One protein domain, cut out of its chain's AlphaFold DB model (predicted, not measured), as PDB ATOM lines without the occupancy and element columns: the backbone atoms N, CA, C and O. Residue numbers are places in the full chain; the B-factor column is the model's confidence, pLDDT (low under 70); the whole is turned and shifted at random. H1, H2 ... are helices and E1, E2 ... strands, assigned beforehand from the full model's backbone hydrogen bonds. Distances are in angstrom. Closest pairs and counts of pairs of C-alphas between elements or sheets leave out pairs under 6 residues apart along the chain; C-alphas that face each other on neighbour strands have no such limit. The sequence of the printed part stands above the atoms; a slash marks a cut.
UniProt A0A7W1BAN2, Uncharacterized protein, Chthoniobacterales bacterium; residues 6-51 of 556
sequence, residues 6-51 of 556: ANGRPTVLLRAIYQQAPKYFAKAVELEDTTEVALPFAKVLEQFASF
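This is residues 6 to 51 of the 556 residues of an uncharacterized protein of Chthoniobacterales bacterium (UniProt A0A7W1BAN2). Two short strands, E1 and E2, side by side, make a narrow two-stranded bridge; H1 and a wide loop of residues 21 to 35 lie at one end of it and H2 at the other, with residues 46 to 51 sticking out. The printed part has 46 residues with two named helices and two named strands, in the order E1, H1, E2, H2. The sheet, in the order E1 - E2, is antiparallel, and the class is mixed, helices and strands. The whole is loose, with a radius of gyration of the C-alphas of 12.4 A, and its C-alphas span 32 by 22 by 14 A.

E1, residues 11 to 13, begins at C-alpha 11 (160.291, 218.356, 191.497) and is 6.8 A long from first to last C-alpha. H1, residues 14 to 20, is 10.2 A long. E2, residues 36 to 38, is 6.4 A long. H2, residues 41 to 50, is 14.2 A long and ends at C-alpha 50 (175.792, 215.537, 203.160).

E1 and E2 are antiparallel, with 147 degrees between their directions. C-alphas 12 and 37 face each other at 5.3 A; N 12 and O 37 are within hydrogen-bond range at 3.0 A, as are N 37 and O 12 at 2.8 A. The closest C-alphas of H1 and E2, those of Leu 14 and Glu 36, are 5.8 A apart. H2 is apart from E1 and from H1. In H1 and H2 every O i to N i+4 pair is within hydrogen-bond range.

The two C-alphas farthest apart, those of Lys 27 and Ala 49, are 33.2 A from each other. The links E1 to H1 and E2 to H2 are tight; the link H1 to E2, 15 residues, is long. Residues 46 to 51, of which 46 to 50 belong to H2, stand free. The printed part has no cut, its mean pLDDT is 92.9, and no printed residue is under 70.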
ATOM      1  N   ALA A   6     158.764 210.426 196.595       84.81
ATOM      2  CA  ALA A   6     158.231 209.058 196.611       84.81
ATOM      3  C   ALA A   6     158.235 208.388 195.223       84.81
ATOM      4  O   ALA A   6     158.361 207.174 195.115       84.81
ATOM      5  N   ASN A   7     158.149 209.188 194.157       88.56
ATOM      6  CA  ASN A   7     158.120 208.711 192.775       88.56
ATOM      7  C   ASN A   7     159.519 208.687 192.127       88.56
ATOM      8  O   ASN A   7     159.630 208.474 190.919       88.56
ATOM      9  N   GLY A   8     160.588 208.963 192.892       91.06
ATOM     10  CA  GLY A   8     161.965 209.036 192.385       91.06
ATOM     11  C   GLY A   8     162.219 210.198 191.416       91.06
ATOM     12  O   GLY A   8     163.209 210.194 190.685       91.06
ATOM     13  N   ARG A   9     161.319 211.188 191.378       93.25
ATOM     14  CA  ARG A   9     161.386 212.364 190.502       93.25
ATOM     15  C   ARG A   9     161.155 213.615 191.343       93.25
ATOM     16  O   ARG A   9     160.043 214.134 191.340       93.25
ATOM     17  N   PRO A  10     162.161 214.075 192.098       94.19
ATOM     18  CA  PRO A  10     162.000 215.250 192.933       94.19
ATOM     19  C   PRO A  10     161.752 216.457 192.033       94.19
ATOM     20  O   PRO A  10     162.572 216.758 191.162       94.19
ATOM     21  N   THR A  11     160.624 217.132 192.227       95.69
ATOM     22  CA  THR A  11     160.291 218.356 191.497       95.69
ATOM     23  C   THR A  11     160.242 219.546 192.445       95.69
ATOM     24  O   THR A  11     159.956 219.435 193.643       95.69
ATOM     25  N   VAL A  12     160.594 220.716 191.917       95.06
ATOM     26  CA  VAL A  12     160.502 221.994 192.625       95.06
ATOM     27  C   VAL A  12     159.827 223.004 191.714       95.06
ATOM     28  O   VAL A  12     160.167 223.106 190.540       95.06
ATOM     29  N   LEU A  13     158.878 223.766 192.255       94.88
ATOM     30  CA  LEU A  13     158.216 224.831 191.508       94.88
ATOM     31  C   LEU A  13     159.220 225.929 191.144       94.88
ATOM     32  O   LEU A  13     159.967 226.401 192.007       94.88
ATOM     33  N   LEU A  14     159.191 226.387 189.893       95.56
ATOM     34  CA  LEU A  14     160.088 227.422 189.375       95.56
ATOM     35  C   LEU A  14     160.031 228.702 190.221       95.56
ATOM     36  O   LEU A  14     161.068 229.285 190.541       95.56
ATOM     37  N   ARG A  15     158.832 229.078 190.685       94.44
ATOM     38  CA  ARG A  15     158.621 230.225 191.583       94.44
ATOM     39  C   ARG A  15     159.375 230.113 192.912       94.44
ATOM     40  O   ARG A  15     159.853 231.119 193.424       94.44
ATOM     41  N   ALA A  16     159.519 228.905 193.463       93.62
ATOM     42  CA  ALA A  16     160.245 228.701 194.717       93.62
ATOM     43  C   ALA A  16     161.752 228.929 194.519       93.62
ATOM     44  O   ALA A  16     162.412 229.513 195.377       93.62
ATOM     45  N   ILE A  17     162.281 228.531 193.357       94.62
ATOM     46  CA  ILE A  17     163.672 228.796 192.968       94.62
ATOM     47  C   ILE A  17     163.873 230.303 192.740       94.62
ATOM     48  O   ILE A  17     164.844 230.875 193.234       94.62
ATOM     49  N   TYR A  18     162.931 230.961 192.052       96.25
ATOM     50  CA  TYR A  18     162.965 232.408 191.819       96.25
ATOM     51  C   TYR A  18     162.957 233.214 193.125       96.25
ATOM     52  O   TYR A  18     163.754 234.136 193.269       96.25
ATOM     53  N   GLN A  19     162.125 232.836 194.101       94.06
ATOM     54  CA  GLN A  19     162.077 233.495 195.413       94.06
ATOM     55  C   GLN A  19     163.401 233.399 196.180       94.06
ATOM     56  O   GLN A  19     163.799 234.359 196.835       94.06
ATOM     57  N   GLN A  20     164.094 232.260 196.102       94.19
ATOM     58  CA  GLN A  20     165.367 232.075 196.804       94.19
ATOM     59  C   GLN A  20     166.540 232.758 196.098       94.19
ATOM     60  O   GLN A  20     167.484 233.198 196.755       94.19
ATOM     61  N   ALA A  21     166.517 232.829 194.764       93.94
ATOM     62  CA  ALA A  21     167.661 233.308 194.004       93.94
ATOM     63  C   ALA A  21     167.262 234.030 192.698       93.94
ATOM     64  O   ALA A  21     167.592 233.565 191.601       93.94
ATOM     65  N   PRO A  22     166.621 235.213 192.785       94.69
ATOM     66  CA  PRO A  22     166.067 235.912 191.620       94.69
ATOM     67  C   PRO A  22     167.143 236.352 190.616       94.69
ATOM     68  O   PRO A  22     166.896 236.410 189.416       94.69
ATOM     69  N   LYS A  23     168.374 236.585 191.087       93.88
ATOM     70  CA  LYS A  23     169.531 237.003 190.277       93.88
ATOM     71  C   LYS A  23     169.946 236.021 189.173       93.88
ATOM     72  O   LYS A  23     170.657 236.423 188.259       93.88
ATOM     73  N   TYR A  24     169.543 234.750 189.257       93.94
ATOM     74  CA  TYR A  24     169.848 233.755 188.219       93.94
ATOM     75  C   TYR A  24     168.827 233.739 187.078       93.94
ATOM     76  O   TYR A  24     169.007 233.010 186.104       93.94
ATOM     77  N   PHE A  25     167.767 234.544 187.173       96.19
ATOM     78  CA  PHE A  25     166.718 234.608 186.173       96.19
ATOM     79  C   PHE A  25     166.837 235.896 185.364       96.19
ATOM     80  O   PHE A  25     166.830 236.996 185.906       96.19
ATOM     81  N   ALA A  26     166.898 235.762 184.039       96.19
ATOM     82  CA  ALA A  26     166.886 236.912 183.133       96.19
ATOM     83  C   ALA A  26     165.507 237.598 183.055       96.19
ATOM     84  O   ALA A  26     165.400 238.716 182.554       96.19
ATOM     85  N   LYS A  27     164.447 236.919 183.509       95.44
ATOM     86  CA  LYS A  27     163.063 237.402 183.503       95.44
ATOM     87  C   LYS A  27     162.422 237.148 184.861       95.44
ATOM     88  O   LYS A  27     162.722 236.144 185.501       95.44
ATOM     89  N   ALA A  28     161.535 238.048 185.274       94.75
ATOM     90  CA  ALA A  28     160.696 237.813 186.438       94.75
ATOM     91  C   ALA A  28     159.765 236.620 186.178       94.75
ATOM     92  O   ALA A  28     159.231 236.483 185.077       94.75
ATOM     93  N   VAL A  29     159.611 235.758 187.182       96.31
ATOM     94  CA  VAL A  29     158.665 234.635 187.165       96.31
ATOM     95  C   VAL A  29     157.366 235.116 187.810       96.31
ATOM     96  O   VAL A  29     157.404 235.731 188.876       96.31
ATOM     97  N   GLU A  30     156.226 234.877 187.162       94.19
ATOM     98  CA  GLU A  30     154.915 235.270 187.691       94.19
ATOM     99  C   GLU A  30     154.541 234.438 188.929       94.19
ATOM    100  O   GLU A  30     154.901 233.267 189.050       94.19
ATOM    101  N   LEU A  31     153.800 235.033 189.873       89.56
ATOM    102  CA  LEU A  31     153.393 234.353 191.116       89.56
ATOM    103  C   LEU A  31     152.467 233.146 190.875       89.56
ATOM    104  O   LEU A  31     152.422 232.219 191.693       89.56
ATOM    105  N   GLU A  32     151.760 233.163 189.748       92.75
ATOM    106  CA  GLU A  32     150.798 232.146 189.320       92.75
ATOM    107  C   GLU A  32     151.454 231.012 188.514       92.75
ATOM    108  O   GLU A  32     150.790 230.032 188.180       92.75
ATOM    109  N   ASP A  33     152.762 231.096 188.243       94.69
ATOM    110  CA  ASP A  33     153.477 230.077 187.481       94.69
ATOM    111  C   ASP A  33     153.577 228.758 188.273       94.69
ATOM    112  O   ASP A  33     154.180 228.675 189.353       94.69
ATOM    113  N   THR A  34     152.964 227.711 187.719       94.75
ATOM    114  CA  THR A  34     152.946 226.344 188.260       94.75
ATOM    115  C   THR A  34     154.002 225.440 187.625       94.75
ATOM    116  O   THR A  34     154.012 224.238 187.879       94.75
ATOM    117  N   THR A  35     154.921 225.995 186.828       96.12
ATOM    118  CA  THR A  35     155.973 225.222 186.163       96.12
ATOM    119  C   THR A  35     156.852 224.487 187.177       96.12
ATOM    120  O   THR A  35     157.438 225.083 188.085       96.12
ATOM    121  N   GLU A  36     156.979 223.174 186.997       95.06
ATOM    122  CA  GLU A  36     157.828 222.304 187.807       95.06
ATOM    123  C   GLU A  36     159.177 222.051 187.129       95.06
ATOM    124  O   GLU A  36     159.258 221.694 185.953       95.06
ATOM    125  N   VAL A  37     160.254 222.188 187.898       95.62
ATOM    126  CA  VAL A  37     161.615 221.841 187.489       95.62
ATOM    127  C   VAL A  37     161.982 220.505 188.120       95.62
ATOM    128  O   VAL A  37     162.019 220.370 189.345       95.62
ATOM    129  N   ALA A  38     162.265 219.510 187.282       95.00
ATOM    130  CA  ALA A  38     162.758 218.217 187.735       95.00
ATOM    131  C   ALA A  38     164.219 218.332 188.187       95.00
ATOM    132  O   ALA A  38     165.082 218.794 187.438       95.00
ATOM    133  N   LEU A  39     164.500 217.884 189.409       93.88
ATOM    134  CA  LEU A  39     165.849 217.822 189.952       93.88
ATOM    135  C   LEU A  39     166.456 216.426 189.733       93.88
ATOM    136  O   LEU A  39     165.749 215.418 189.811       93.88
ATOM    137  N   PRO A  40     167.777 216.319 189.504       94.81
ATOM    138  CA  PRO A  40     168.440 215.023 189.430       94.81
ATOM    139  C   PRO A  40     168.380 214.298 190.784       94.81
ATOM    140  O   PRO A  40     169.037 214.705 191.742       94.81
ATOM    141  N   PHE A  41     167.627 213.198 190.862       92.00
ATOM    142  CA  PHE A  41     167.383 212.454 192.109       92.00
ATOM    143  C   PHE A  41     168.666 212.048 192.847       92.00
ATOM    144  O   PHE A  41     168.770 212.234 194.057       92.00
ATOM    145  N   ALA A  42     169.678 211.578 192.110       91.81
ATOM    146  CA  ALA A  42     170.964 211.188 192.685       91.81
ATOM    147  C   ALA A  42     171.660 212.348 193.422       91.81
ATOM    148  O   ALA A  42     172.224 212.144 194.491       91.81
ATOM    149  N   LYS A  43     171.571 213.574 192.887       93.12
ATOM    150  CA  LYS A  43     172.171 214.767 193.503       93.12
ATOM    151  C   LYS A  43     171.402 215.228 194.734       93.12
ATOM    152  O   LYS A  43     172.020 215.670 195.696       93.12
ATOM    153  N   VAL A  44     170.077 215.090 194.716       92.38
ATOM    154  CA  VAL A  44     169.238 215.393 195.881       92.38
ATOM    155  C   VAL A  44     169.579 214.444 197.030       92.38
ATOM    156  O   VAL A  44     169.851 214.909 198.131       92.38
ATOM    157  N   LEU A  45     169.661 213.133 196.776       89.81
ATOM    158  CA  LEU A  45     170.066 212.155 197.796       89.81
ATOM    159  C   LEU A  45     171.483 212.398 198.327       89.81
ATOM    160  O   LEU A  45     171.689 212.345 199.535       89.81
ATOM    161  N   GLU A  46     172.441 212.692 197.445       92.69
ATOM    162  CA  GLU A  46     173.814 213.034 197.838       92.69
ATOM    163  C   GLU A  46     173.836 214.266 198.758       92.69
ATOM    164  O   GLU A  46     174.500 214.251 199.794       92.69
ATOM    165  N   GLN A  47     173.049 215.302 198.443       90.56
ATOM    166  CA  GLN A  47     172.926 216.476 199.305       90.56
ATOM    167  C   GLN A  47     172.285 216.146 200.654       90.56
ATOM    168  O   GLN A  47     172.830 216.557 201.674       90.56
ATOM    169  N   PHE A  48     171.192 215.377 200.687       85.88
ATOM    170  CA  PHE A  48     170.568 214.934 201.941       85.88
ATOM    171  C   PHE A  48     171.526 214.111 202.809       85.88
ATOM    172  O   PHE A  48     171.558 214.306 204.019       85.88
ATOM    173  N   ALA A  49     172.349 213.255 202.202       85.75
ATOM    174  CA  ALA A  49     173.388 212.517 202.918       85.75
ATOM    175  C   ALA A  49     174.515 213.432 203.439       85.75
ATOM    176  O   ALA A  49     175.137 213.127 204.451       85.75
ATOM    177  N   SER A  50     174.774 214.556 202.761       84.88
ATOM    178  CA  SER A  50     175.792 215.537 203.160       84.88
ATOM    179  C   SER A  50     175.326 216.549 204.213       84.88
ATOM    180  O   SER A  50     176.164 217.261 204.769       84.88
ATOM    181  N   PHE A  51     174.018 216.631 204.494       83.00
ATOM    182  CA  PHE A  51     173.485 217.463 205.573       83.00
ATOM    183  C   PHE A  51     173.933 216.885 206.918       83.00
ATOM    184  O   PHE A  51     173.259 216.054 207.524       83.00
TER     185      PHE A  51